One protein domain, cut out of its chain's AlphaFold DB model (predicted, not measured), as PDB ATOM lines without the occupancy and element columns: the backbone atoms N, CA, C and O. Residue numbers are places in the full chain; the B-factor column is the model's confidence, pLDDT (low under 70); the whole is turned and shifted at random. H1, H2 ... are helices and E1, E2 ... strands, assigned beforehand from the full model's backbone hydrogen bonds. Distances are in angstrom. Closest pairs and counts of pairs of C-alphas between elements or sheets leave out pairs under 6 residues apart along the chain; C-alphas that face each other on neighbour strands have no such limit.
ATOM      1  N   LEU A 467     -33.842 -16.425  43.925       93.94
ATOM      2  CA  LEU A 467     -32.509 -15.802  43.930       93.94
ATOM      3  C   LEU A 467     -31.953 -15.461  45.317       93.94
ATOM      4  O   LEU A 467     -30.740 -15.302  45.444       93.94
ATOM      5  N   TYR A 468     -32.810 -15.300  46.330       94.75
ATOM      6  CA  TYR A 468     -32.376 -14.973  47.692       94.75
ATOM      7  C   TYR A 468     -32.156 -16.222  48.543       94.75
ATOM      8  O   TYR A 468     -31.039 -16.490  48.974       94.75
ATOM      9  N   ASN A 469     -33.231 -16.970  48.807       95.62
ATOM     10  CA  ASN A 469     -33.238 -18.140  49.687       95.62
ATOM     11  C   ASN A 469     -34.027 -19.326  49.119       95.62
ATOM     12  O   ASN A 469     -34.393 -20.238  49.865       95.62
ATOM     13  N   GLY A 470     -34.326 -19.287  47.822       95.75
ATOM     14  CA  GLY A 470     -35.119 -20.304  47.157       95.75
ATOM     15  C   GLY A 470     -34.317 -21.541  46.791       95.75
ATOM     16  O   GLY A 470     -33.189 -21.756  47.248       95.75
ATOM     17  N   TRP A 471     -34.918 -22.393  45.970       96.12
ATOM     18  CA  TRP A 471     -34.301 -23.658  45.589       96.12
ATOM     19  C   TRP A 471     -32.964 -23.424  44.867       96.12
ATOM     20  O   TRP A 471     -32.856 -22.575  43.989       96.12
ATOM     21  N   GLY A 472     -31.927 -24.173  45.243       93.69
ATOM     22  CA  GLY A 472     -30.580 -24.037  44.686       93.69
ATOM     23  C   GLY A 472     -29.698 -22.967  45.339       93.69
ATOM     24  O   GLY A 472     -28.493 -22.992  45.103       93.69
ATOM     25  N   SER A 473     -30.249 -22.096  46.194       94.69
ATOM     26  CA  SER A 473     -29.470 -21.096  46.941       94.69
ATOM     27  C   SER A 473     -28.513 -21.741  47.950       94.69
ATOM     28  O   SER A 473     -28.838 -22.771  48.548       94.69
ATOM     29  N   ILE A 474     -27.363 -21.110  48.204       94.25
ATOM     30  CA  ILE A 474     -26.449 -21.505  49.287       94.25
ATOM     31  C   ILE A 474     -27.100 -21.212  50.644       94.25
ATOM     32  O   ILE A 474     -27.710 -20.159  50.832       94.25
ATOM     33  N   CYS A 475     -26.966 -22.135  51.591       95.75
ATOM     34  CA  CYS A 475     -27.496 -22.033  52.950       95.75
ATOM     35  C   CYS A 475     -26.505 -22.572  53.980       95.75
ATOM     36  O   CYS A 475     -25.522 -23.230  53.631       95.75
ATOM     37  N   TYR A 476     -26.795 -22.327  55.255       97.12
ATOM     38  CA  TYR A 476     -25.940 -22.710  56.369       97.12
ATOM     39  C   TYR A 476     -26.718 -23.483  57.445       97.12
ATOM     40  O   TYR A 476     -27.896 -23.225  57.684       97.12
ATOM     41  N   ARG A 477     -26.065 -24.483  58.054       95.19
ATOM     42  CA  ARG A 477     -26.645 -25.404  59.058       95.19
ATOM     43  C   ARG A 477     -25.947 -25.366  60.419       95.19
ATOM     44  O   ARG A 477     -26.287 -26.178  61.273       95.19
ATOM     45  N   GLY A 478     -24.909 -24.547  60.565       93.44
ATOM     46  CA  GLY A 478     -24.149 -24.436  61.810       93.44
ATOM     47  C   GLY A 478     -24.575 -23.230  62.645       93.44
ATOM     48  O   GLY A 478     -25.611 -22.624  62.389       93.44
ATOM     49  N   GLU A 479     -23.718 -22.860  63.594       94.88
ATOM     50  CA  GLU A 479     -23.975 -21.809  64.593       94.88
ATOM     51  C   GLU A 479     -23.063 -20.575  64.422       94.88
ATOM     52  O   GLU A 479     -23.018 -19.711  65.291       94.88
ATOM     53  N   ASP A 480     -22.288 -20.483  63.333       96.38
ATOM     54  CA  ASP A 480     -21.450 -19.309  63.077       96.38
ATOM     55  C   ASP A 480     -22.298 -18.046  62.848       96.38
ATOM     56  O   ASP A 480     -23.123 -17.965  61.932       96.38
ATOM     57  N   GLU A 481     -22.047 -17.032  63.674       95.19
ATOM     58  CA  GLU A 481     -22.770 -15.760  63.686       95.19
ATOM     59  C   GLU A 481     -22.711 -14.995  62.356       95.19
ATOM     60  O   GLU A 481     -23.620 -14.218  62.066       95.19
ATOM     61  N   SER A 482     -21.683 -15.209  61.531       96.00
ATOM     62  CA  SER A 482     -21.564 -14.574  60.210       96.00
ATOM     63  C   SER A 482     -22.578 -15.133  59.202       96.00
ATOM     64  O   SER A 482     -22.888 -14.470  58.211       96.00
ATOM     65  N   PHE A 483     -23.089 -16.349  59.431       96.31
ATOM     66  CA  PHE A 483     -23.901 -17.102  58.463       96.31
ATOM     67  C   PHE A 483     -25.258 -17.559  59.006       96.31
ATOM     68  O   PHE A 483     -26.052 -18.120  58.251       96.31
ATOM     69  N   LYS A 484     -25.554 -17.338  60.292       92.44
ATOM     70  CA  LYS A 484     -26.772 -17.837  60.962       92.44
ATOM     71  C   LYS A 484     -28.086 -17.491  60.247       92.44
ATOM     72  O   LYS A 484     -29.040 -18.261  60.306       92.44
ATOM     73  N   ASP A 485     -28.126 -16.373  59.522       92.25
ATOM     74  CA  ASP A 485     -29.321 -15.910  58.806       92.25
ATOM     75  C   ASP A 485     -29.480 -16.544  57.407       92.25
ATOM     76  O   ASP A 485     -30.463 -16.292  56.702       92.25
ATOM     77  N   TRP A 486     -28.547 -17.403  56.981       95.81
ATOM     78  CA  TRP A 486     -28.542 -18.042  55.660       95.81
ATOM     79  C   TRP A 486     -29.442 -19.278  55.639       95.81
ATOM     80  O   TRP A 486     -29.023 -20.413  55.398       95.81
ATOM     81  N   THR A 487     -30.720 -19.032  55.894       95.38
ATOM     82  CA  THR A 487     -31.779 -20.038  55.940       95.38
ATOM     83  C   THR A 487     -32.377 -20.293  54.556       95.38
ATOM     84  O   THR A 487     -32.171 -19.524  53.610       95.38
ATOM     85  N   CYS A 488     -33.126 -21.384  54.414       97.06
ATOM     86  CA  CYS A 488     -33.890 -21.667  53.202       97.06
ATOM     87  C   CYS A 488     -35.326 -21.151  53.314       97.06
ATOM     88  O   CYS A 488     -35.879 -21.057  54.409       97.06
ATOM     89  N   GLY A 489     -35.920 -20.810  52.170       95.75
ATOM     90  CA  GLY A 489     -37.313 -20.388  52.074       95.75
ATOM     91  C   GLY A 489     -38.306 -21.481  52.485       95.75
ATOM     92  O   GLY A 489     -37.955 -22.640  52.708       95.75
ATOM     93  N   THR A 490     -39.582 -21.115  52.588       94.69
ATOM     94  CA  THR A 490     -40.650 -22.026  53.020       94.69
ATOM     95  C   THR A 490     -40.716 -23.294  52.161       94.69
ATOM     96  O   THR A 490     -40.729 -23.227  50.936       94.69
ATOM     97  N   GLY A 491     -40.806 -24.461  52.809       95.62
ATOM     98  CA  GLY A 491     -40.875 -25.761  52.127       95.62
ATOM     99  C   GLY A 491     -39.524 -26.294  51.636       95.62
ATOM    100  O   GLY A 491     -39.485 -27.335  50.969       95.62
ATOM    101  N   LEU A 492     -38.431 -25.608  51.975       97.75
ATOM    102  CA  LEU A 492     -37.065 -26.000  51.664       97.75
ATOM    103  C   LEU A 492     -36.262 -26.238  52.946       97.75
ATOM    104  O   LEU A 492     -36.465 -25.575  53.961       97.75
ATOM    105  N   ARG A 493     -35.265 -27.113  52.842       97.25
ATOM    106  CA  ARG A 493     -34.248 -27.346  53.872       97.25
ATOM    107  C   ARG A 493     -32.856 -27.159  53.308       97.25
ATOM    108  O   ARG A 493     -32.627 -27.335  52.111       97.25
ATOM    109  N   CYS A 494     -31.907 -26.911  54.198       96.94
ATOM    110  CA  CYS A 494     -30.505 -26.876  53.828       96.94
ATOM    111  C   CYS A 494     -29.907 -28.292  53.768       96.94
ATOM    112  O   CYS A 494     -30.067 -29.082  54.703       96.94
ATOM    113  N   ALA A 495     -29.220 -28.635  52.676       94.75
ATOM    114  CA  ALA A 495     -28.623 -29.956  52.474       94.75
ATOM    115  C   ALA A 495     -27.138 -29.886  52.096       94.75
ATOM    116  O   ALA A 495     -26.768 -29.197  51.150       94.75
ATOM    117  N   GLY A 496     -26.295 -30.660  52.785       93.31
ATOM    118  CA  GLY A 496     -24.871 -30.804  52.464       93.31
ATOM    119  C   GLY A 496     -24.641 -31.683  51.236       93.31
ATOM    120  O   GLY A 496     -24.400 -32.879  51.367       93.31
ATOM    121  N   VAL A 497     -24.755 -31.112  50.034       91.50
ATOM    122  CA  VAL A 497     -24.491 -31.833  48.772       91.50
ATOM    123  C   VAL A 497     -22.988 -32.074  48.582       91.50
ATOM    124  O   VAL A 497     -22.574 -33.161  48.168       91.50
ATOM    125  N   HIS A 498     -22.182 -31.071  48.930       90.94
ATOM    126  CA  HIS A 498     -20.722 -31.073  48.862       90.94
ATOM    127  C   HIS A 498     -20.146 -30.582  50.194       90.94
ATOM    128  O   HIS A 498     -19.635 -29.469  50.275       90.94
ATOM    129  N   GLU A 499     -20.261 -31.376  51.258       93.31
ATOM    130  CA  GLU A 499     -19.687 -31.010  52.560       93.31
ATOM    131  C   GLU A 499     -18.165 -30.832  52.461       93.31
ATOM    132  O   GLU A 499     -17.516 -31.449  51.617       93.31
ATOM    133  N   SER A 500     -17.582 -29.972  53.293       92.56
ATOM    134  CA  SER A 500     -16.139 -29.722  53.307       92.56
ATOM    135  C   SER A 500     -15.693 -29.249  54.682       92.56
ATOM    136  O   SER A 500     -16.422 -28.528  55.361       92.56
ATOM    137  N   ALA A 501     -14.471 -29.612  55.065       91.94
ATOM    138  CA  ALA A 501     -13.827 -29.085  56.265       91.94
ATOM    139  C   ALA A 501     -13.418 -27.607  56.126       91.94
ATOM    140  O   ALA A 501     -13.152 -26.962  57.134       91.94
ATOM    141  N   ILE A 502     -13.356 -27.069  54.899       90.19
ATOM    142  CA  ILE A 502     -13.000 -25.660  54.655       90.19
ATOM    143  C   ILE A 502     -14.159 -24.735  55.036       90.19
ATOM    144  O   ILE A 502     -13.943 -23.710  55.667       90.19
ATOM    145  N   HIS A 503     -15.382 -25.131  54.672       91.31
ATOM    146  CA  HIS A 503     -16.621 -24.401  54.946       91.31
ATOM    147  C   HIS A 503     -17.650 -25.363  55.556       91.31
ATOM    148  O   HIS A 503     -18.595 -25.785  54.878       91.31
ATOM    149  N   PRO A 504     -17.456 -25.786  56.820       93.31
ATOM    150  CA  PRO A 504     -18.338 -26.754  57.460       93.31
ATOM    151  C   PRO A 504     -19.746 -26.179  57.628       93.31
ATOM    152  O   PRO A 504     -19.926 -24.997  57.898       93.31
ATOM    153  N   GLY A 505     -20.768 -27.023  57.481       94.25
ATOM    154  CA  GLY A 505     -22.169 -26.631  57.677       94.25
ATOM    155  C   GLY A 505     -22.838 -25.961  56.473       94.25
ATOM    156  O   GLY A 505     -24.069 -25.901  56.447       94.25
ATOM    157  N   PHE A 506     -22.082 -25.544  55.455       95.44
ATOM    158  CA  PHE A 506     -22.650 -25.032  54.208       95.44
ATOM    159  C   PHE A 506     -23.402 -26.121  53.436       95.44
ATOM    160  O   PHE A 506     -23.115 -27.322  53.525       95.44
ATOM    161  N   GLY A 507     -24.407 -25.693  52.682       94.75
ATOM    162  CA  GLY A 507     -25.231 -26.560  51.863       94.75
ATOM    163  C   GLY A 507     -26.017 -25.796  50.810       94.75
ATOM    164  O   GLY A 507     -25.789 -24.617  50.556       94.75
ATOM    165  N   THR A 508     -26.973 -26.498  50.216       94.62
ATOM    166  CA  THR A 508     -27.863 -25.984  49.178       94.62
ATOM    167  C   THR A 508     -29.311 -26.125  49.631       94.62
ATOM    168  O   THR A 508     -29.683 -27.153  50.207       94.62
ATOM    169  N   CYS A 509     -30.136 -25.118  49.361       96.50
ATOM    170  CA  CYS A 509     -31.570 -25.178  49.597       96.50
ATOM    171  C   CYS A 509     -32.230 -26.153  48.622       96.50
ATOM    172  O   CYS A 509     -32.161 -25.993  47.405       96.50
ATOM    173  N   VAL A 510     -32.871 -27.180  49.167       96.56
ATOM    174  CA  VAL A 510     -33.540 -28.259  48.424       96.56
ATOM    175  C   VAL A 510     -34.929 -28.479  48.998       96.56
ATOM    176  O   VAL A 510     -35.195 -28.037  50.116       96.56
ATOM    177  N   SER A 511     -35.819 -29.173  48.282       96.38
ATOM    178  CA  SER A 511     -37.151 -29.422  48.846       96.38
ATOM    179  C   SER A 511     -37.067 -30.209  50.155       96.38
ATOM    180  O   SER A 511     -36.259 -31.136  50.291       96.38
ATOM    181  N   GLU A 512     -37.928 -29.862  51.116       95.12
ATOM    182  CA  GLU A 512     -37.961 -30.475  52.451       95.12
ATOM    183  C   GLU A 512     -37.951 -32.010  52.364       95.12
ATOM    184  O   GLU A 512     -37.127 -32.703  52.963       95.12
ATOM    185  N   LYS A 513     -38.829 -32.547  51.511       91.19
ATOM    186  CA  LYS A 513     -39.023 -33.990  51.333       91.19
ATOM    187  C   LYS A 513     -38.005 -34.633  50.381       91.19
ATOM    188  O   LYS A 513     -37.971 -35.858  50.295       91.19
ATOM    189  N   GLY A 514     -37.198 -33.848  49.661       89.38
ATOM    190  CA  GLY A 514     -36.290 -34.352  48.624       89.38
ATOM    191  C   GLY A 514     -37.024 -34.997  47.442       89.38
ATOM    192  O   GLY A 514     -36.565 -36.003  46.899       89.38
ATOM    193  N   THR A 515     -38.216 -34.494  47.108       90.69
ATOM    194  CA  THR A 515     -39.110 -35.090  46.102       90.69
ATOM    195  C   THR A 515     -39.357 -34.202  44.888       90.69
ATOM    196  O   THR A 515     -40.045 -34.639  43.964       90.69
ATOM    197  N   ALA A 516     -38.831 -32.977  44.881       95.00
ATOM    198  CA  ALA A 516     -39.008 -32.045  43.777       95.00
ATOM    199  C   ALA A 516     -38.052 -32.390  42.629       95.00
ATOM    200  O   ALA A 516     -36.905 -32.799  42.844       95.00
ATOM    201  N   VAL A 517     -38.513 -32.226  41.388       96.00
ATOM    202  CA  VAL A 517     -37.627 -32.385  40.226       96.00
ATOM    203  C   VAL A 517     -36.455 -31.404  40.354       96.00
ATOM    204  O   VAL A 517     -36.652 -30.227  40.635       96.00
ATOM    205  N   GLY A 518     -35.232 -31.900  40.155       94.75
ATOM    206  CA  GLY A 518     -33.987 -31.157  40.343       94.75
ATOM    207  C   GLY A 518     -33.249 -31.480  41.641       94.75
ATOM    208  O   GLY A 518     -32.028 -31.325  41.663       94.75
ATOM    209  N   ASP A 519     -33.926 -31.943  42.699       95.50
ATOM    210  CA  ASP A 519     -33.281 -32.180  44.000       95.50
ATOM    211  C   ASP A 519     -32.086 -33.142  43.892       95.50
ATOM    212  O   ASP A 519     -32.144 -34.107  43.122       95.50
ATOM    213  N   PRO A 520     -30.999 -32.921  44.653       93.81
ATOM    214  CA  PRO A 520     -29.855 -33.821  44.663       93.81
ATOM    215  C   PRO A 520     -30.262 -35.208  45.169       93.81
ATOM    216  O   PRO A 520     -31.082 -35.370  46.075       93.81
ATOM    217  N   VAL A 521     -29.663 -36.226  44.564       91.25
ATOM    218  CA  VAL A 521     -29.889 -37.652  44.865       91.25
ATOM    219  C   VAL A 521     -28.617 -38.351  45.330       91.25
ATOM    220  O   VAL A 521     -28.656 -39.528  45.690       91.25
ATOM    221  N   GLU A 522     -27.494 -37.637  45.303       88.62
ATOM    222  CA  GLU A 522     -26.220 -38.043  45.870       88.62
ATOM    223  C   GLU A 522     -25.749 -36.968  46.855       88.62
ATOM    224  O   GLU A 522     -25.959 -35.779  46.637       88.62
ATOM    225  N   PHE A 523     -25.114 -37.387  47.942       90.12
ATOM    226  CA  PHE A 523     -24.561 -36.496  48.960       90.12
ATOM    227  C   PHE A 523     -23.159 -36.972  49.301       90.12
ATOM    228  O   PHE A 523     -22.902 -38.184  49.332       90.12
ATOM    229  N   GLY A 524     -22.248 -36.039  49.543       89.81
ATOM    230  CA  GLY A 524     -20.864 -36.382  49.802       89.81
ATOM    231  C   GLY A 524     -20.063 -35.262  50.432       89.81
ATOM    232  O   GLY A 524     -20.552 -34.156  50.639       89.81
ATOM    233  N   GLU A 525     -18.814 -35.593  50.714       92.38
ATOM    234  CA  GLU A 525     -17.836 -34.726  51.354       92.38
ATOM    235  C   GLU A 525     -16.622 -34.586  50.432       92.38
ATOM    236  O   GLU A 525     -16.114 -35.578  49.910       92.38
ATOM    237  N   ILE A 526     -16.142 -33.367  50.220       93.44
ATOM    238  CA  ILE A 526     -14.874 -33.099  49.556       93.44
ATOM    239  C   ILE A 526     -13.780 -33.089  50.618       93.44
ATOM    240  O   ILE A 526     -13.770 -32.247  51.515       93.44
ATOM    241  N   ARG A 527     -12.838 -34.023  50.492       93.12
ATOM    242  CA  ARG A 527     -11.675 -34.121  51.373       93.12
ATOM    243  C   ARG A 527     -10.433 -33.651  50.646       93.12
ATOM    244  O   ARG A 527     -10.111 -34.174  49.576       93.12
ATOM    245  N   MET A 528      -9.723 -32.708  51.251       92.38
ATOM    246  CA  MET A 528      -8.401 -32.307  50.785       92.38
ATOM    247  C   MET A 528      -7.335 -33.184  51.450       92.38
ATOM    248  O   MET A 528      -7.412 -33.474  52.642       92.38
ATOM    249  N   SER A 529      -6.331 -33.590  50.679       91.31
ATOM    250  CA  SER A 529      -5.114 -34.230  51.209       91.31
ATOM    251  C   SER A 529      -3.990 -33.207  51.374       91.31
ATOM    252  O   SER A 529      -3.358 -33.114  52.421       91.31
ATOM    253  N   THR A 530      -3.808 -32.387  50.348       92.50
ATOM    254  CA  THR A 530      -3.045 -31.142  50.347       92.50
ATOM    255  C   THR A 530      -3.870 -30.105  49.594       92.50
ATOM    256  O   THR A 530      -4.761 -30.476  48.825       92.50
ATOM    257  N   TRP A 531      -3.574 -28.815  49.771       94.38
ATOM    258  CA  TRP A 531      -4.191 -27.772  48.946       94.38
ATOM    259  C   TRP A 531      -3.977 -28.104  47.465       94.38
ATOM    260  O   TRP A 531      -2.851 -28.407  47.067       94.38
ATOM    261  N   GLY A 532      -5.049 -28.133  46.677       93.44
ATOM    262  CA  GLY A 532      -4.984 -28.596  45.292       93.44
ATOM    263  C   GLY A 532      -5.447 -30.022  45.046       93.44
ATOM    264  O   GLY A 532      -6.008 -30.311  43.992       93.44
ATOM    265  N   SER A 533      -5.255 -30.904  46.018       94.31
ATOM    266  CA  SER A 533      -5.482 -32.339  45.883       94.31
ATOM    267  C   SER A 533      -6.743 -32.741  46.643       94.31
ATOM    268  O   SER A 533      -6.695 -33.259  47.768       94.31
ATOM    269  N   ASP A 534      -7.879 -32.470  46.002       94.12
ATOM    270  CA  ASP A 534      -9.214 -32.777  46.508       94.12
ATOM    271  C   ASP A 534      -9.731 -34.119  45.978       94.12
ATOM    272  O   ASP A 534      -9.449 -34.518  44.842       94.12
ATOM    273  N   ARG A 535     -10.575 -34.773  46.779       91.38
ATOM    274  CA  ARG A 535     -11.359 -35.944  46.382       91.38
ATOM    275  C   ARG A 535     -12.799 -35.810  46.857       91.38
ATOM    276  O   ARG A 535     -13.026 -35.525  48.029       91.38
ATOM    277  N   TYR A 536     -13.763 -36.084  45.980       90.06
ATOM    278  CA  TYR A 536     -15.165 -36.212  46.385       90.06
ATOM    279  C   TYR A 536     -15.463 -37.621  46.910       90.06
ATOM    280  O   TYR A 536     -15.329 -38.622  46.205       90.06
ATOM    281  N   CYS A 537     -15.891 -37.690  48.164       88.12
ATOM    282  CA  CYS A 537     -16.271 -38.897  48.878       88.12
ATOM    283  C   CYS A 537     -17.797 -39.004  48.917       88.12
ATOM    284  O   CYS A 537     -18.456 -38.301  49.684       88.12
ATOM    285  N   ARG A 538     -18.386 -39.896  48.112       86.38
ATOM    286  CA  ARG A 538     -19.841 -40.096  48.126       86.38
ATOM    287  C   ARG A 538     -20.278 -40.816  49.409       86.38
ATOM    288  O   ARG A 538     -19.963 -41.989  49.609       86.38
ATOM    289  N   LEU A 539     -21.047 -40.115  50.240       84.56
ATOM    290  CA  LEU A 539     -21.608 -40.615  51.497       84.56
ATOM    291  C   LEU A 539     -22.959 -41.310  51.284       84.56
ATOM    292  O   LEU A 539     -23.259 -42.303  51.944       84.56
ATOM    293  N   SER A 540     -23.770 -40.825  50.340       84.00
ATOM    294  CA  SER A 540     -25.078 -41.401  50.027       84.00
ATOM    295  C   SER A 540     -25.382 -41.343  48.526       84.00
ATOM    296  O   SER A 540     -25.298 -40.262  47.949       84.00
ATOM    297  N   PRO A 541     -25.750 -42.468  47.882       76.69
ATOM    298  CA  PRO A 541     -25.512 -43.837  48.344       76.69
ATOM    299  C   PRO A 541     -24.008 -44.080  48.553       76.69
ATOM    300  O   PRO A 541     -23.204 -43.672  47.718       76.69
ATOM    301  N   ALA A 542     -23.623 -44.727  49.652       73.62
ATOM    302  CA  ALA A 542     -22.213 -44.951  49.971       73.62
ATOM    303  C   ALA A 542     -21.532 -45.842  48.917       73.62
ATOM    304  O   ALA A 542     -22.015 -46.939  48.635       73.62
ATOM    305  N   THR A 543     -20.401 -45.394  48.362       67.81
ATOM    306  CA  THR A 543     -19.693 -46.121  47.289       67.81
ATOM    307  C   THR A 543     -18.469 -46.899  47.733       67.81
ATOM    308  O   THR A 543     -17.998 -47.672  46.922       67.81
ATOM    309  N   ALA A 544     -17.942 -46.731  48.951       63.97
ATOM    310  CA  ALA A 544     -16.896 -47.586  49.539       63.97
ATOM    311  C   ALA A 544     -16.633 -47.222  51.015       63.97
ATOM    312  O   ALA A 544     -17.294 -46.354  51.582       63.97
ATOM    313  N   LYS A 545     -15.623 -47.874  51.611       63.59
ATOM    314  CA  LYS A 545     -14.887 -47.400  52.793       63.59
ATOM    315  C   LYS A 545     -13.731 -46.492  52.314       63.59
ATOM    316  O   LYS A 545     -13.160 -46.761  51.261       63.59
ATOM    317  N   ASP A 546     -13.423 -45.415  53.038       65.88
ATOM    318  CA  ASP A 546     -12.275 -44.514  52.793       65.88
ATOM    319  C   ASP A 546     -12.254 -43.782  51.431       65.88
ATOM    320  O   ASP A 546     -11.220 -43.667  50.773       65.88
ATOM    321  N   CYS A 547     -13.406 -43.257  50.996       75.62
ATOM    322  CA  CYS A 547     -13.556 -42.461  49.760       75.62
ATOM    323  C   CYS A 547     -13.197 -43.185  48.451       75.62
ATOM    324  O   CYS A 547     -13.081 -42.548  47.403       75.62
ATOM    325  N   GLY A 548     -13.005 -44.504  48.494       71.06
ATOM    326  CA  GLY A 548     -12.843 -45.313  47.296       71.06
ATOM    327  C   GLY A 548     -14.122 -45.370  46.457       71.06
ATOM    328  O   GLY A 548     -15.234 -45.121  46.929       71.06
ATOM    329  N   ILE A 549     -13.961 -45.750  45.194       74.06
ATOM    330  CA  ILE A 549     -15.073 -46.189  44.356       74.06
ATOM    331  C   ILE A 549     -15.059 -47.719  44.368       74.06
ATOM    332  O   ILE A 549     -14.150 -48.321  43.801       74.06
ATOM    333  N   ASP A 550     -16.059 -48.341  44.992       76.44
ATOM    334  CA  ASP A 550     -16.343 -49.776  44.906       76.44
ATOM    335  C   ASP A 550     -17.577 -49.971  43.997       76.44
ATOM    336  O   ASP A 550     -18.708 -49.709  44.422       76.44
ATOM    337  N   PRO A 551     -17.390 -50.409  42.733       75.81
ATOM    338  CA  PRO A 551     -18.486 -50.641  41.791       75.81
ATOM    339  C   PRO A 551     -19.563 -51.596  42.314       75.81
ATOM    340  O   PRO A 551     -20.732 -51.432  41.980       75.81
ATOM    341  N   VAL A 552     -19.198 -52.562  43.167       78.00
ATOM    342  CA  VAL A 552     -20.144 -53.526  43.758       78.00
ATOM    343  C   VAL A 552     -21.065 -52.836  44.770       78.00
ATOM    344  O   VAL A 552     -22.211 -53.245  44.971       78.00
ATOM    345  N   ARG A 553     -20.582 -51.761  45.400       76.50
ATOM    346  CA  ARG A 553     -21.339 -50.952  46.364       76.50
ATOM    347  C   ARG A 553     -22.010 -49.732  45.750       76.50
ATOM    348  O   ARG A 553     -22.828 -49.121  46.433       76.50
ATOM    349  N   ASP A 554     -21.745 -49.404  44.485       76.75
ATOM    350  CA  ASP A 554     -22.389 -48.300  43.763       76.75
ATOM    351  C   ASP A 554     -23.868 -48.593  43.451       76.75
ATOM    352  O   ASP A 554     -24.289 -48.812  42.314       76.75
ATOM    353  N   ARG A 555     -24.692 -48.607  44.497       75.88
ATOM    354  CA  ARG A 555     -26.122 -48.872  44.391       75.88
ATOM    355  C   ARG A 555     -26.836 -47.665  43.801       75.88
ATOM    356  O   ARG A 555     -26.606 -46.519  44.184       75.88
ATOM    357  N   LYS A 556     -27.783 -47.932  42.901       75.38
ATOM    358  CA  LYS A 556     -28.716 -46.914  42.411       75.38
ATOM    359  C   LYS A 556     -29.475 -46.287  43.603       75.38
ATOM    360  O   LYS A 556     -30.023 -47.047  44.403       75.38
ATOM    361  N   PRO A 557     -29.570 -44.946  43.698       79.44
ATOM    362  CA  PRO A 557     -30.399 -44.262  44.680       79.44
ATOM    363  C   PRO A 557     -31.830 -44.796  44.640       79.44
ATOM    364  O   PRO A 557     -32.427 -44.940  43.565       79.44
ATOM    365  N   VAL A 558     -32.372 -45.103  45.817       77.88
ATOM    366  CA  VAL A 558     -33.736 -45.612  45.949       77.88
ATOM    367  C   VAL A 558     -34.702 -44.441  45.796       77.88
ATOM    368  O   VAL A 558     -34.908 -43.667  46.724       77.88
ATOM    369  N   VAL A 559     -35.319 -44.329  44.621       83.56
ATOM    370  CA  VAL A 559     -36.383 -43.356  44.351       83.56
ATOM    371  C   VAL A 559     -37.725 -44.066  44.501       83.56
ATOM    372  O   VAL A 559     -38.107 -44.853  43.639       83.56
ATOM    373  N   LYS A 560     -38.431 -43.809  45.610       83.31
ATOM    374  CA  LYS A 560     -39.742 -44.423  45.914       83.31
ATOM    375  C   LYS A 560     -40.933 -43.686  45.281       83.31
ATOM    376  O   LYS A 560     -42.078 -44.017  45.562       83.31
ATOM    377  N   LEU A 561     -40.672 -42.686  44.440       86.12
ATOM    378  CA  LEU A 561     -41.701 -41.893  43.774       86.12
ATOM    379  C   LEU A 561     -42.042 -42.499  42.409       86.12
ATOM    380  O   LEU A 561     -41.179 -42.630  41.537       86.12
ATOM    381  N   ALA A 562     -43.313 -42.843  42.211       86.62
ATOM    382  CA  ALA A 562     -43.783 -43.426  40.960       86.62
ATOM    383  C   ALA A 562     -43.545 -42.480  39.766       86.62
ATOM    384  O   ALA A 562     -43.884 -41.292  39.790       86.62
ATOM    385  N   GLY A 563     -42.944 -43.013  38.699       87.56
ATOM    386  CA  GLY A 563     -42.611 -42.248  37.494       87.56
ATOM    387  C   GLY A 563     -41.411 -41.305  37.639       87.56
ATOM    388  O   GLY A 563     -41.176 -40.500  36.741       87.56
ATOM    389  N   TYR A 564     -40.648 -41.385  38.733       92.00
ATOM    390  CA  TYR A 564     -39.396 -40.647  38.907       92.00
ATOM    391  C   TYR A 564     -38.175 -41.551  38.729       92.00
ATOM    392  O   TYR A 564     -38.229 -42.775  38.847       92.00
ATOM    393  N   GLY A 565     -37.034 -40.927  38.460       89.00
ATOM    394  CA  GLY A 565     -35.738 -41.581  38.487       89.00
ATOM    395  C   GLY A 565     -34.625 -40.613  38.855       89.00
ATOM    396  O   GLY A 565     -34.821 -39.406  38.912       89.00
ATOM    397  N   ALA A 566     -33.434 -41.158  39.061       87.75
ATOM    398  CA  ALA A 566     -32.223 -40.380  39.277       87.75
ATOM    399  C   ALA A 566     -31.463 -40.186  37.952       87.75
ATOM    400  O   ALA A 566     -31.372 -41.111  37.128       87.75
ATOM    401  N   ALA A 567     -30.922 -38.989  37.742       86.62
ATOM    402  CA  ALA A 567     -29.745 -38.758  36.914       86.62
ATOM    403  C   ALA A 567     -28.564 -38.568  37.867       86.62
ATOM    404  O   ALA A 567     -28.605 -37.718  38.748       86.62
ATOM    405  N   ARG A 568     -27.552 -39.422  37.748       82.75
ATOM    406  CA  ARG A 568     -26.468 -39.511  38.723       82.75
ATOM    407  C   ARG A 568     -25.196 -39.986  38.050       82.75
ATOM    408  O   ARG A 568     -25.257 -40.557  36.959       82.75
ATOM    409  N   GLN A 569     -24.084 -39.852  38.747       77.31
ATOM    410  CA  GLN A 569     -22.846 -40.482  38.338       77.31
ATOM    411  C   GLN A 569     -22.820 -41.979  38.663       77.31
ATOM    412  O   GLN A 569     -23.023 -42.375  39.808       77.31
ATOM    413  N   ARG A 570     -22.524 -42.815  37.663       75.31
ATOM    414  CA  ARG A 570     -22.453 -44.274  37.807       75.31
ATOM    415  C   ARG A 570     -21.012 -44.787  37.831       75.31
ATOM    416  O   ARG A 570     -20.169 -44.370  37.037       75.31
ATOM    417  N   TYR A 571     -20.761 -45.723  38.736       72.38
ATOM    418  CA  TYR A 571     -19.494 -46.423  38.919       72.38
ATOM    419  C   TYR A 571     -19.596 -47.935  38.731       72.38
ATOM    420  O   TYR A 571     -18.560 -48.567  38.516       72.38
ATOM    421  N   ASP A 572     -20.815 -48.472  38.798       65.88
ATOM    422  CA  ASP A 572     -21.180 -49.881  38.627       65.88
ATOM    423  C   ASP A 572     -20.662 -50.521  37.329       65.88
ATOM    424  O   ASP A 572     -20.391 -51.720  37.306       65.88
ATOM    425  N   ASN A 573     -20.461 -49.738  36.266       66.25
ATOM    426  CA  ASN A 573     -19.828 -50.204  35.036       66.25
ATOM    427  C   ASN A 573     -18.645 -49.302  34.617       66.25
ATOM    428  O   ASN A 573     -18.862 -48.249  34.005       66.25
ATOM    429  N   PRO A 574     -17.390 -49.697  34.919       59.53
ATOM    430  CA  PRO A 574     -16.205 -48.915  34.572       59.53
ATOM    431  C   PRO A 574     -15.929 -48.844  33.060       59.53
ATOM    432  O   PRO A 574     -15.291 -47.891  32.619       59.53
ATOM    433  N   GLU A 575     -16.437 -49.786  32.260       60.03
ATOM    434  CA  GLU A 575     -16.264 -49.783  30.801       60.03
ATOM    435  C   GLU A 575     -17.177 -48.760  30.110       60.03
ATOM    436  O   GLU A 575     -16.807 -48.181  29.092       60.03
ATOM    437  N   GLN A 576     -18.355 -48.474  30.674       59.09
ATOM    438  CA  GLN A 576     -19.395 -47.683  30.002       59.09
ATOM    439  C   GLN A 576     -19.151 -46.158  29.949       59.09
ATOM    440  O   GLN A 576     -20.090 -45.429  29.617       59.09
ATOM    441  N   LYS A 577     -17.950 -45.656  30.301       61.31
ATOM    442  CA  LYS A 577     -17.571 -44.217  30.382       61.31
ATOM    443  C   LYS A 577     -18.742 -43.299  30.757       61.31
ATOM    444  O   LYS A 577     -18.985 -42.250  30.141       61.31
ATOM    445  N   THR A 578     -19.541 -43.753  31.725       57.66
ATOM    446  CA  THR A 578     -20.878 -43.193  31.892       57.66
ATOM    447  C   THR A 578     -20.762 -41.756  32.375       57.66
ATOM    448  O   THR A 578     -19.959 -41.438  33.248       57.66
ATOM    449  N   GLY A 579     -21.532 -40.866  31.752       57.47
ATOM    450  CA  GLY A 579     -21.638 -39.491  32.216       57.47
ATOM    451  C   GLY A 579     -22.397 -39.405  33.538       57.47
ATOM    452  O   GLY A 579     -23.186 -40.287  33.880       57.47
ATOM    453  N   GLY A 580     -22.171 -38.315  34.257       66.50
ATOM    454  CA  GLY A 580     -22.893 -37.930  35.461       66.50
ATOM    455  C   GLY A 580     -22.174 -36.784  36.156       66.50
ATOM    456  O   GLY A 580     -21.077 -36.413  35.748       66.50
ATOM    457  N   PHE A 581     -22.813 -36.218  37.169       76.88
ATOM    458  CA  PHE A 581     -22.307 -35.068  37.908       76.88
ATOM    459  C   PHE A 581     -22.492 -35.334  39.413       76.88
ATOM    460  O   PHE A 581     -23.515 -35.940  39.763       76.88
ATOM    461  N   PRO A 582     -21.541 -34.946  40.285       81.56
ATOM    462  CA  PRO A 582     -21.679 -35.050  41.737       81.56
ATOM    463  C   PRO A 582     -23.000 -34.447  42.224       81.56
ATOM    464  O   PRO A 582     -23.535 -33.531  41.617       81.56
ATOM    465  N   GLY A 583     -23.599 -34.992  43.277       87.81
ATOM    466  CA  GLY A 583     -24.926 -34.556  43.735       87.81
ATOM    467  C   GLY A 583     -26.100 -35.101  42.905       87.81
ATOM    468  O   GLY A 583     -27.143 -35.461  43.452       87.81
ATOM    469  N   GLY A 584     -25.937 -35.230  41.584       89.44
ATOM    470  CA  GLY A 584     -26.979 -35.694  40.666       89.44
ATOM    471  C   GLY A 584     -28.254 -34.840  40.711       89.44
ATOM    472  O   GLY A 584     -28.273 -33.734  41.257       89.44
ATOM    473  N   MET A 585     -29.332 -35.358  40.125       92.06
ATOM    474  CA  MET A 585     -30.669 -34.774  40.233       92.06
ATOM    475  C   MET A 585     -31.777 -35.826  40.158       92.06
ATOM    476  O   MET A 585     -31.699 -36.816  39.412       92.06
ATOM    477  N   LEU A 586     -32.850 -35.575  40.896       94.25
ATOM    478  CA  LEU A 586     -34.137 -36.224  40.734       94.25
ATOM    479  C   LEU A 586     -34.799 -35.703  39.451       94.25
ATOM    480  O   LEU A 586     -34.780 -34.511  39.164       94.25
ATOM    481  N   ARG A 587     -35.399 -36.595  38.668       93.94
ATOM    482  CA  ARG A 587     -36.081 -36.251  37.411       93.94
ATOM    483  C   ARG A 587     -37.340 -37.075  37.212       93.94
ATOM    484  O   ARG A 587     -37.440 -38.195  37.724       93.94
ATOM    485  N   LYS A 588     -38.256 -36.583  36.378       94.38
ATOM    486  CA  LYS A 588     -39.358 -37.406  35.871       94.38
ATOM    487  C   LYS A 588     -38.845 -38.363  34.789       94.38
ATOM    488  O   LYS A 588     -37.886 -38.074  34.069       94.38
ATOM    489  N   ALA A 589     -39.419 -39.560  34.719       89.56
ATOM    490  CA  ALA A 589     -39.007 -40.578  33.758       89.56
ATOM    491  C   ALA A 589     -39.451 -40.263  32.319       89.56
ATOM    492  O   ALA A 589     -38.716 -40.616  31.401       89.56
ATOM    493  N   SER A 590     -40.593 -39.592  32.155       90.56
ATOM    494  CA  SER A 590     -41.139 -39.096  30.885       90.56
ATOM    495  C   SER A 590     -41.527 -37.617  31.005       90.56
ATOM    496  O   SER A 590     -41.341 -37.018  32.070       90.56
ATOM    497  N   CYS A 591     -42.029 -37.035  29.914       93.31
ATOM    498  CA  CYS A 591     -42.574 -35.676  29.884       93.31
ATOM    499  C   CYS A 591     -44.085 -35.614  30.156       93.31
ATOM    500  O   CYS A 591     -44.689 -34.553  30.052       93.31
ATOM    501  N   ASP A 592     -44.700 -36.729  30.552       89.50
ATOM    502  CA  ASP A 592     -46.131 -36.772  30.836       89.50
ATOM    503  C   ASP A 592     -46.414 -36.271  32.252       89.50
ATOM    504  O   ASP A 592     -45.762 -36.698  33.212       89.50
ATOM    505  N   LYS A 593     -47.452 -35.434  32.394       89.62
ATOM    506  CA  LYS A 593     -47.962 -34.957  33.695       89.62
ATOM    507  C   LYS A 593     -46.839 -34.396  34.577       89.62
ATOM    508  O   LYS A 593     -46.633 -34.844  35.710       89.62
ATOM    509  N   LEU A 594     -46.073 -33.466  34.010       93.81
ATOM    510  CA  LEU A 594     -44.988 -32.802  34.718       93.81
ATOM    511  C   LEU A 594     -45.534 -31.978  35.892       93.81
ATOM    512  O   LEU A 594     -46.575 -31.336  35.740       93.81
ATOM    513  N   PRO A 595     -44.865 -32.011  37.057       93.94
ATOM    514  CA  PRO A 595     -45.203 -31.120  38.156       93.94
ATOM    515  C   PRO A 595     -44.830 -29.669  37.808       93.94
ATOM    516  O   PRO A 595     -44.116 -29.415  36.835       93.94
ATOM    517  N   GLU A 596     -45.318 -28.721  38.605       93.19
ATOM    518  CA  GLU A 596     -45.159 -27.287  38.347       93.19
ATOM    519  C   GLU A 596     -43.691 -26.860  38.263       93.19
ATOM    520  O   GLU A 596     -43.347 -26.050  37.417       93.19
ATOM    521  N   GLU A 597     -42.790 -27.451  39.037       94.56
ATOM    522  CA  GLU A 597     -41.372 -27.097  39.007       94.56
ATOM    523  C   GLU A 597     -40.592 -27.685  37.812       94.56
ATOM    524  O   GLU A 597     -39.374 -27.512  37.712       94.56
ATOM    525  N   ALA A 598     -41.255 -28.440  36.929       95.44
ATOM    526  CA  ALA A 598     -40.606 -29.168  35.847       95.44
ATOM    527  C   ALA A 598     -41.034 -28.705  34.448       95.44
ATOM    528  O   ALA A 598     -42.165 -28.280  34.222       95.44
ATOM    529  N   SER A 599     -40.120 -28.873  33.494       95.25
ATOM    530  CA  SER A 599     -40.342 -28.703  32.057       95.25
ATOM    531  C   SER A 599     -39.721 -29.880  31.292       95.25
ATOM    532  O   SER A 599     -38.822 -30.571  31.790       95.25
ATOM    533  N   CYS A 600     -40.240 -30.178  30.100       94.19
ATOM    534  CA  CYS A 600     -39.734 -31.273  29.279       94.19
ATOM    535  C   CYS A 600     -38.377 -30.904  28.664       94.19
ATOM    536  O   CYS A 600     -38.228 -29.873  28.010       94.19
ATOM    537  N   GLY A 601     -37.382 -31.771  28.841       91.56
ATOM    538  CA  GLY A 601     -36.047 -31.585  28.282       91.56
ATOM    539  C   GLY A 601     -35.402 -32.899  27.862       91.56
ATOM    540  O   GLY A 601     -36.032 -33.960  27.852       91.56
ATOM    541  N   ARG A 602     -34.113 -32.837  27.514       87.00
ATOM    542  CA  ARG A 602     -33.316 -34.010  27.135       87.00
ATOM    543  C   ARG A 602     -32.089 -34.159  28.019       87.00
ATOM    544  O   ARG A 602     -31.440 -33.187  28.381       87.00
ATOM    545  N   LEU A 603     -31.744 -35.408  28.315       82.62
ATOM    546  CA  LEU A 603     -30.520 -35.779  29.020       82.62
ATOM    547  C   LEU A 603     -29.701 -36.758  28.197       82.62
ATOM    548  O   LEU A 603     -30.260 -37.618  27.513       82.62
ATOM    549  N   ALA A 604     -28.380 -36.692  28.348       78.31
ATOM    550  CA  ALA A 604     -27.478 -37.713  27.837       78.31
ATOM    551  C   ALA A 604     -27.876 -39.108  28.367       78.31
ATOM    552  O   ALA A 604     -28.155 -39.294  29.558       78.31
ATOM    553  N   LYS A 605     -27.901 -40.108  27.480       78.44
ATOM    554  CA  LYS A 605     -28.005 -41.533  27.844       78.44
ATOM    555  C   LYS A 605     -26.654 -42.233  27.645       78.44
ATOM    556  O   LYS A 605     -25.691 -41.630  27.172       78.44
ATOM    557  N   THR A 606     -26.563 -43.502  28.050       75.81
ATOM    558  CA  THR A 606     -25.349 -44.323  27.875       75.81
ATOM    559  C   THR A 606     -24.846 -44.249  26.426       75.81
ATOM    560  O   THR A 606     -25.657 -44.327  25.506       75.81
ATOM    561  N   GLY A 607     -23.532 -44.090  26.232       74.75
ATOM    562  CA  GLY A 607     -22.890 -43.961  24.915       74.75
ATOM    563  C   GLY A 607     -22.719 -42.524  24.403       74.75
ATOM    564  O   GLY A 607     -21.988 -42.316  23.439       74.75
ATOM    565  N   PHE A 608     -23.315 -41.511  25.050       77.88
ATOM    566  CA  PHE A 608     -23.151 -40.109  24.634       77.88
ATOM    567  C   PHE A 608     -21.685 -39.653  24.664       77.88
ATOM    568  O   PHE A 608     -21.181 -39.112  23.682       77.88
ATOM    569  N   ASN A 609     -20.977 -39.917  25.766       73.00
ATOM    570  CA  ASN A 609     -19.565 -39.544  25.895       73.00
ATOM    571  C   ASN A 609     -18.677 -40.278  24.887       73.00
ATOM    572  O   ASN A 609     -17.773 -39.659  24.337       73.00
ATOM    573  N   ASP A 610     -18.953 -41.556  24.612       73.69
ATOM    574  CA  ASP A 610     -18.219 -42.327  23.601       73.69
ATOM    575  C   ASP A 610     -18.460 -41.778  22.199       73.69
ATOM    576  O   ASP A 610     -17.527 -41.666  21.408       73.69
ATOM    577  N   CYS A 611     -19.696 -41.370  21.904       76.56
ATOM    578  CA  CYS A 611     -20.033 -40.723  20.644       76.56
ATOM    579  C   CYS A 611     -19.194 -39.455  20.436       76.56
ATOM    580  O   CYS A 611     -18.505 -39.348  19.421       76.56
ATOM    581  N   ILE A 612     -19.167 -38.557  21.428       71.88
ATOM    582  CA  ILE A 612     -18.366 -37.324  21.376       71.88
ATOM    583  C   ILE A 612     -16.868 -37.642  21.281       71.88
ATOM    584  O   ILE A 612     -16.170 -37.091  20.435       71.88
ATOM    585  N   ALA A 613     -16.369 -38.576  22.094       67.62
ATOM    586  CA  ALA A 613     -14.960 -38.970  22.085       67.62
ATOM    587  C   ALA A 613     -14.527 -39.630  20.762       67.62
ATOM    588  O   ALA A 613     -13.364 -39.542  20.385       67.62
ATOM    589  N   SER A 614     -15.453 -40.265  20.037       67.50
ATOM    590  CA  SER A 614     -15.194 -40.872  18.725       67.50
ATOM    591  C   SER A 614     -15.137 -39.867  17.566       67.50
ATOM    592  O   SER A 614     -15.043 -40.281  16.409       67.50
ATOM    593  N   GLY A 615     -15.224 -38.561  17.855       63.31
ATOM    594  CA  GLY A 615     -15.209 -37.500  16.844       63.31
ATOM    595  C   GLY A 615     -16.450 -37.504  15.952       63.31
ATOM    596  O   GLY A 615     -16.410 -37.011  14.828       63.31
ATOM    597  N   LYS A 616     -17.551 -38.119  16.406       69.62
ATOM    598  CA  LYS A 616     -18.833 -38.010  15.708       69.62
ATOM    599  C   LYS A 616     -19.418 -36.625  15.939       69.62
ATOM    600  O   LYS A 616     -19.254 -36.036  17.003       69.62
ATOM    601  N   ASP A 617     -20.149 -36.153  14.937       69.38
ATOM    602  CA  ASP A 617     -20.832 -34.868  14.977       69.38
ATOM    603  C   ASP A 617     -21.723 -34.743  16.229       69.38
ATOM    604  O   ASP A 617     -22.494 -35.645  16.574       69.38
ATOM    605  N   HIS A 618     -21.625 -33.603  16.913       72.06
ATOM    606  CA  HIS A 618     -22.388 -33.352  18.130       72.06
ATOM    607  C   HIS A 618     -23.899 -33.401  17.865       72.06
ATOM    608  O   HIS A 618     -24.650 -33.900  18.703       72.06
ATOM    609  N   LYS A 619     -24.373 -32.952  16.692       73.88
ATOM    610  CA  LYS A 619     -25.797 -33.062  16.337       73.88
ATOM    611  C   LYS A 619     -26.231 -34.527  16.260       73.88
ATOM    612  O   LYS A 619     -27.282 -34.860  16.808       73.88
ATOM    613  N   PHE A 620     -25.422 -35.398  15.663       80.12
ATOM    614  CA  PHE A 620     -25.636 -36.843  15.695       80.12
ATOM    615  C   PHE A 620     -25.642 -37.383  17.133       80.12
ATOM    616  O   PHE A 620     -26.586 -38.070  17.520       80.12
ATOM    617  N   CYS A 621     -24.647 -37.035  17.954       77.62
ATOM    618  CA  CYS A 621     -24.562 -37.546  19.323       77.62
ATOM    619  C   CYS A 621     -25.750 -37.123  20.190       77.62
ATOM    620  O   CYS A 621     -26.315 -37.944  20.910       77.62
ATOM    621  N   THR A 622     -26.186 -35.872  20.087       77.12
ATOM    622  CA  THR A 622     -27.328 -35.360  20.849       77.12
ATOM    623  C   THR A 622     -28.651 -35.935  20.351       77.12
ATOM    624  O   THR A 622     -29.548 -36.168  21.154       77.12
ATOM    625  N   LYS A 623     -28.780 -36.249  19.058       80.44
ATOM    626  CA  LYS A 623     -29.964 -36.934  18.523       80.44
ATOM    627  C   LYS A 623     -30.041 -38.391  18.987       80.44
ATOM    628  O   LYS A 623     -31.060 -38.819  19.518       80.44
ATOM    629  N   GLU A 624     -28.963 -39.147  18.806       84.06
ATOM    630  CA  GLU A 624     -28.979 -40.602  18.999       84.06
ATOM    631  C   GLU A 624     -28.760 -41.012  20.457       84.06
ATOM    632  O   GLU A 624     -29.285 -42.035  20.899       84.06
ATOM    633  N   PHE A 625     -28.013 -40.211  21.224       83.38
ATOM    634  CA  PHE A 625     -27.575 -40.516  22.587       83.38
ATOM    635  C   PHE A 625     -28.165 -39.578  23.646       83.38
ATOM    636  O   PHE A 625     -27.577 -39.393  24.714       83.38
ATOM    637  N   THR A 626     -29.379 -39.073  23.420       84.19
ATOM    638  CA  THR A 626     -30.194 -38.461  24.479       84.19
ATOM    639  C   THR A 626     -31.524 -39.187  24.683       84.19
ATOM    640  O   THR A 626     -31.893 -40.094  23.932       84.19
ATOM    641  N   LYS A 627     -32.210 -38.845  25.774       86.62
ATOM    642  CA  LYS A 627     -33.575 -39.277  26.098       86.62
ATOM    643  C   LYS A 627     -34.365 -38.106  26.671       86.62
ATOM    644  O   LYS A 627     -33.781 -37.269  27.361       86.62
ATOM    645  N   THR A 628     -35.669 -38.079  26.423       90.56
ATOM    646  CA  THR A 628     -36.577 -37.101  27.030       90.56
ATOM    647  C   THR A 628     -36.801 -37.403  28.511       90.56
ATOM    648  O   THR A 628     -36.753 -38.558  28.943       90.56
ATOM    649  N   ALA A 629     -36.982 -36.352  29.306       92.19
ATOM    650  CA  ALA A 629     -37.289 -36.429  30.730       92.19
ATOM    651  C   ALA A 629     -37.878 -35.098  31.217       92.19
ATOM    652  O   ALA A 629     -37.545 -34.045  30.679       92.19
ATOM    653  N   GLY A 630     -38.686 -35.142  32.277       94.94
ATOM    654  CA  GLY A 630     -39.028 -33.943  33.043       94.94
ATOM    655  C   GLY A 630     -37.847 -33.487  33.892       94.94
ATOM    656  O   GLY A 630     -37.412 -34.229  34.783       94.94
ATOM    657  N   LEU A 631     -37.338 -32.293  33.600       95.25
ATOM    658  CA  LEU A 631     -36.196 -31.651  34.251       95.25
ATOM    659  C   LEU A 631     -36.650 -30.406  35.002       95.25
ATOM    660  O   LEU A 631     -37.742 -29.908  34.747       95.25
ATOM    661  N   ARG A 632     -35.817 -29.907  35.919       96.00
ATOM    662  CA  ARG A 632     -36.110 -28.671  36.651       96.00
ATOM    663  C   ARG A 632     -36.218 -27.536  35.638       96.00
ATOM    664  O   ARG A 632     -35.294 -27.355  34.839       96.00
ATOM    665  N   ALA A 633     -37.350 -26.845  35.652       95.75
ATOM    666  CA  ALA A 633     -37.543 -25.640  34.865       95.75
ATOM    667  C   ALA A 633     -36.649 -24.516  35.395       95.75
ATOM    668  O   ALA A 633     -36.321 -24.496  36.584       95.75
ATOM    669  N   CYS A 634     -36.243 -23.604  34.519       95.69
ATOM    670  CA  CYS A 634     -35.442 -22.459  34.928       95.69
ATOM    671  C   CYS A 634     -35.689 -21.216  34.087       95.69
ATOM    672  O   CYS A 634     -35.972 -21.291  32.892       95.69
ATOM    673  N   ASP A 635     -35.494 -20.070  34.721       94.19
ATOM    674  CA  ASP A 635     -35.499 -18.749  34.107       94.19
ATOM    675  C   ASP A 635     -34.597 -17.800  34.931       94.19
ATOM    676  O   ASP A 635     -33.800 -18.249  35.761       94.19
ATOM    677  N   LYS A 636     -34.664 -16.486  34.680       92.62
ATOM    678  CA  LYS A 636     -33.858 -15.486  35.408       92.62
ATOM    679  C   LYS A 636     -34.235 -15.366  36.896       92.62
ATOM    680  O   LYS A 636     -33.369 -15.033  37.700       92.62
ATOM    681  N   ALA A 637     -35.497 -15.597  37.253       93.31
ATOM    682  CA  ALA A 637     -36.027 -15.551  38.616       93.31
ATOM    683  C   ALA A 637     -35.921 -16.908  39.334       93.31
ATOM    684  O   ALA A 637     -35.757 -16.942  40.552       93.31
ATOM    685  N   HIS A 638     -35.961 -18.011  38.591       94.56
ATOM    686  CA  HIS A 638     -35.867 -19.380  39.092       94.56
ATOM    687  C   HIS A 638     -34.629 -20.067  38.498       94.56
ATOM    688  O   HIS A 638     -34.750 -20.898  37.592       94.56
ATOM    689  N   PRO A 639     -33.409 -19.687  38.918       93.06
ATOM    690  CA  PRO A 639     -32.193 -20.233  38.338       93.06
ATOM    691  C   PRO A 639     -31.988 -21.705  38.713       93.06
ATOM    692  O   PRO A 639     -32.570 -22.251  39.651       93.06
ATOM    693  N   CYS A 640     -31.086 -22.352  37.983       93.62
ATOM    694  CA  CYS A 640     -30.582 -23.658  38.376       93.62
ATOM    695  C   CYS A 640     -29.681 -23.561  39.616       93.62
ATOM    696  O   CYS A 640     -29.118 -22.503  39.901       93.62
ATOM    697  N   ARG A 641     -29.472 -24.695  40.300       91.00
ATOM    698  CA  ARG A 641     -28.361 -24.864  41.252       91.00
ATOM    699  C   ARG A 641     -27.030 -24.462  40.608       91.00
ATOM    700  O   ARG A 641     -26.868 -24.633  39.401       91.00
ATOM    701  N   GLU A 642     -26.066 -24.024  41.419       85.44
ATOM    702  CA  GLU A 642     -24.737 -23.574  40.958       85.44
ATOM    703  C   GLU A 642     -23.993 -24.597  40.083       85.44
ATOM    704  O   GLU A 642     -23.201 -24.249  39.212       85.44
ATOM    705  N   ASP A 643     -24.286 -25.882  40.265       86.56
ATOM    706  CA  ASP A 643     -23.673 -26.963  39.517       86.56
ATOM    707  C   ASP A 643     -24.364 -27.300  38.178       86.56
ATOM    708  O   ASP A 643     -23.990 -28.253  37.488       86.56
ATOM    709  N   TYR A 644     -25.364 -26.503  37.790       91.62
ATOM    710  CA  TYR A 644     -26.196 -26.664  36.599       91.62
ATOM    711  C   TYR A 644     -26.253 -25.367  35.784       91.62
ATOM    712  O   TYR A 644     -26.050 -24.265  36.285       91.62
ATOM    713  N   ILE A 645     -26.569 -25.502  34.499       92.75
ATOM    714  CA  ILE A 645     -26.841 -24.384  33.593       92.75
ATOM    715  C   ILE A 645     -28.267 -24.489  33.055       92.75
ATOM    716  O   ILE A 645     -28.784 -25.590  32.838       92.75
ATOM    717  N   CYS A 646     -28.889 -23.336  32.817       94.25
ATOM    718  CA  CYS A 646     -30.202 -23.256  32.199       94.25
ATOM    719  C   CYS A 646     -30.094 -23.258  30.668       94.25
ATOM    720  O   CYS A 646     -29.521 -22.342  30.071       94.25
ATOM    721  N   THR A 647     -30.662 -24.280  30.029       92.44
ATOM    722  CA  THR A 647     -30.669 -24.431  28.563       92.44
ATOM    723  C   THR A 647     -32.027 -24.203  27.953       92.44
ATOM    724  O   THR A 647     -33.040 -24.409  28.615       92.44
ATOM    725  N   ALA A 648     -32.047 -23.795  26.686       88.75
ATOM    726  CA  ALA A 648     -33.290 -23.476  26.001       88.75
ATOM    727  C   ALA A 648     -34.191 -24.715  25.891       88.75
ATOM    728  O   ALA A 648     -33.726 -25.812  25.568       88.75
ATOM    729  N   GLY A 649     -35.492 -24.531  26.137       78.81
ATOM    730  CA  GLY A 649     -36.496 -25.570  25.922       78.81
ATOM    731  C   GLY A 649     -36.539 -26.007  24.455       78.81
ATOM    732  O   GLY A 649     -36.391 -25.194  23.546       78.81
ATOM    733  N   TYR A 650     -36.725 -27.296  24.204       77.38
ATOM    734  CA  TYR A 650     -36.673 -27.871  22.860       77.38
ATOM    735  C   TYR A 650     -37.960 -27.573  22.077       77.38
ATOM    736  O   TYR A 650     -39.037 -27.938  22.531       77.38
ATOM    737  N   ASP A 651     -37.853 -26.973  20.885       71.88
ATOM    738  CA  ASP A 651     -39.020 -26.659  20.033       71.88
ATOM    739  C   ASP A 651     -39.796 -27.897  19.578       71.88
ATOM    740  O   ASP A 651     -40.990 -27.832  19.307       71.88
ATOM    741  N   ASP A 652     -39.109 -29.034  19.478       77.44
ATOM    742  CA  ASP A 652     -39.696 -30.305  19.071       77.44
ATOM    743  C   ASP A 652     -40.327 -31.088  20.235       77.44
ATOM    744  O   ASP A 652     -40.758 -32.223  20.034       77.44
ATOM    745  N   LEU A 653     -40.383 -30.507  21.439       83.94
ATOM    746  CA  LEU A 653     -41.030 -31.095  22.611       83.94
ATOM    747  C   LEU A 653     -42.272 -30.263  22.982       83.94
ATOM    748  O   LEU A 653     -42.126 -29.215  23.608       83.94
ATOM    749  N   PRO A 654     -43.492 -30.705  22.624       81.12
ATOM    750  CA  PRO A 654     -44.713 -29.931  22.866       81.12
ATOM    751  C   PRO A 654     -45.027 -29.748  24.358       81.12
ATOM    752  O   PRO A 654     -45.730 -28.812  24.726       81.12
ATOM    753  N   GLU A 655     -44.499 -30.613  25.227       85.38
ATOM    754  CA  GLU A 655     -44.630 -30.514  26.682       85.38
ATOM    755  C   GLU A 655     -43.592 -29.577  27.324       85.38
ATOM    756  O   GLU A 655     -43.580 -29.414  28.548       85.38
ATOM    757  N   ALA A 656     -42.677 -28.991  26.541       87.25
ATOM    758  CA  ALA A 656     -41.779 -27.959  27.041       87.25
ATOM    759  C   ALA A 656     -42.572 -26.675  27.303       87.25
ATOM    760  O   ALA A 656     -43.335 -26.202  26.460       87.25
ATOM    761  N   LYS A 657     -42.385 -26.099  28.487       87.81
ATOM    762  CA  LYS A 657     -43.075 -24.869  28.870       87.81
ATOM    763  C   LYS A 657     -42.514 -23.665  28.104       87.81
ATOM    764  O   LYS A 657     -41.298 -23.458  28.115       87.81
ATOM    765  N   PRO A 658     -43.363 -22.856  27.447       85.06
ATOM    766  CA  PRO A 658     -42.918 -21.638  26.781       85.06
ATOM    767  C   PRO A 658     -42.280 -20.657  27.767       85.06
ATOM    768  O   PRO A 658     -42.800 -20.450  28.857       85.06
ATOM    769  N   GLY A 659     -41.175 -20.022  27.368       85.94
ATOM    770  CA  GLY A 659     -40.487 -19.025  28.197       85.94
ATOM    771  C   GLY A 659     -39.620 -19.600  29.321       85.94
ATOM    772  O   GLY A 659     -38.967 -18.827  30.017       85.94
ATOM    773  N   GLU A 660     -39.549 -20.924  29.461       90.56
ATOM    774  CA  GLU A 660     -38.717 -21.603  30.455       90.56
ATOM    775  C   GLU A 660     -37.641 -22.471  29.788       90.56
ATOM    776  O   GLU A 660     -37.841 -23.091  28.737       90.56
ATOM    777  N   GLY A 661     -36.480 -22.540  30.431       94.00
ATOM    778  CA  GLY A 661     -35.418 -23.477  30.102       94.00
ATOM    779  C   GLY A 661     -35.483 -24.761  30.929       94.00
ATOM    780  O   GLY A 661     -36.401 -24.991  31.716       94.00
ATOM    781  N   THR A 662     -34.465 -25.608  30.772       94.38
ATOM    782  CA  THR A 662     -34.256 -26.786  31.628       94.38
ATOM    783  C   THR A 662     -32.846 -26.829  32.202       94.38
ATOM    784  O   THR A 662     -31.863 -26.573  31.497       94.38
ATOM    785  N   CYS A 663     -32.744 -27.182  33.485       94.25
ATOM    786  CA  CYS A 663     -31.469 -27.342  34.169       94.25
ATOM    787  C   CYS A 663     -30.777 -28.638  33.759       94.25
ATOM    788  O   CYS A 663     -31.293 -29.737  33.989       94.25
ATOM    789  N   ILE A 664     -29.566 -28.513  33.218       90.56
ATOM    790  CA  ILE A 664     -28.688 -29.648  32.916       90.56
ATOM    791  C   ILE A 664     -27.256 -29.385  33.401       90.56
ATOM    792  O   ILE A 664     -26.868 -28.227  33.553       90.56
ATOM    793  N   PRO A 665     -26.444 -30.431  33.639       88.62
ATOM    794  CA  PRO A 665     -25.032 -30.247  33.949       88.62
ATOM    795  C   PRO A 665     -24.317 -29.493  32.811       88.62
ATOM    796  O   PRO A 665     -24.487 -29.888  31.650       88.62
ATOM    797  N   PRO A 666     -23.474 -28.480  33.093       88.00
ATOM    798  CA  PRO A 666     -22.861 -27.641  32.059       88.00
ATOM    799  C   PRO A 666     -22.087 -28.442  31.011       88.00
ATOM    800  O   PRO A 666     -22.225 -28.216  29.814       88.00
ATOM    801  N   TYR A 667     -21.366 -29.482  31.435       83.38
ATOM    802  CA  TYR A 667     -20.555 -30.320  30.543       83.38
ATOM    803  C   TYR A 667     -21.349 -31.288  29.653       83.38
ATOM    804  O   TYR A 667     -20.749 -32.102  28.947       83.38
ATOM    805  N   PHE A 668     -22.682 -31.250  29.691       80.06
ATOM    806  CA  PHE A 668     -23.518 -31.914  28.686       80.06
ATOM    807  C   PHE A 668     -23.813 -31.010  27.483       80.06
ATOM    808  O   PHE A 668     -24.245 -31.520  26.450       80.06
ATOM    809  N   ILE A 669     -23.500 -29.716  27.575       82.81
ATOM    810  CA  ILE A 669     -23.530 -28.772  26.456       82.81
ATOM    811  C   ILE A 669     -22.176 -28.798  25.758       82.81
ATOM    812  O   ILE A 669     -21.133 -28.684  26.403       82.81
ATOM    813  N   PHE A 670     -22.178 -28.928  24.432       83.25
ATOM    814  CA  PHE A 670     -20.943 -28.909  23.647       83.25
ATOM    815  C   PHE A 670     -20.196 -27.594  23.821       83.25
ATOM    816  O   PHE A 670     -18.994 -27.593  24.036       83.25
ATOM    817  N   GLN A 671     -20.931 -26.481  23.834       87.44
ATOM    818  CA  GLN A 671     -20.352 -25.148  23.967       87.44
ATOM    819  C   GLN A 671     -19.742 -24.826  25.343       87.44
ATOM    820  O   GLN A 671     -19.208 -23.732  25.516       87.44
ATOM    821  N   PHE A 672     -19.864 -25.719  26.333       88.12
ATOM    822  CA  PHE A 672     -19.265 -25.588  27.673       88.12
ATOM    823  C   PHE A 672     -18.122 -26.582  27.904       88.12
ATOM    824  O   PHE A 672     -17.727 -26.867  29.039       88.12
ATOM    825  N   ARG A 673     -17.583 -27.128  26.813       88.00
ATOM    826  CA  ARG A 673     -16.456 -28.054  26.812       88.00
ATOM    827  C   ARG A 673     -15.339 -27.497  25.946       88.00
ATOM    828  O   ARG A 673     -15.588 -26.796  24.975       88.00
TER     829      ARG A 673
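This is residues 467 to 673 of the 687 residues of an uncharacterized protein of Mesorhizobium sp. M8A.F.Ca.ET.213.01.1.1 (UniProt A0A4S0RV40). With little regular structure, loops join a small sandwich, curled sheet E9-E10-E12-E11 crossed by hairpin E7-E8, to sheets E1-E4-E2 and E3-E5-E6; helical hairpin H1-H2 sits at the curled sheet's end. The 207 printed residues, 77 in two named helices and twelve named strands (E1 to E9, H1, H2, E10 to E12), are mostly strand by named elements, antiparallel but for E3-E5, and compact: radius of gyration of the C-alphas 17.5 A, spans 50 by 38 by 33 A.

Find E10, 626 to 634, 19.8 A, starting at C-alpha (-30.194, -38.461, 24.479); then E9, 598 to 604, E11, 645 to 648, and E12, 661 to 664, ending at (-28.688, -29.648, 32.916). Look next for E7, 564 to 567; E8, 585 to 588; H1, 608 to 613; H2, 618 to 624; E1, 474 to 476; E2, 492 to 495; E4, 506 to 511; E3, 498 to 500; E5, 523 to 530, 22.2 A; E6, 533 to 540.

E10 bends by 72 degrees at 629; see N 599 and O 631 of E9-E10, 2.9 A. The closest C-alphas of E8 and E10, Lys 588 and Gly 630, are 4.5 A apart. H1 and H2 touch, closest C-alphas Cys 611 and Cys 621, 5.7 A; every O i to N i+4 pair is within hydrogen-bond range. H2 only grazes the sheet.

The printed part has no cut; E6 to E7, 23 residues, is among the long links. Confidence is under 70 at 543 to 546, 572 to 580 and 613 to 617.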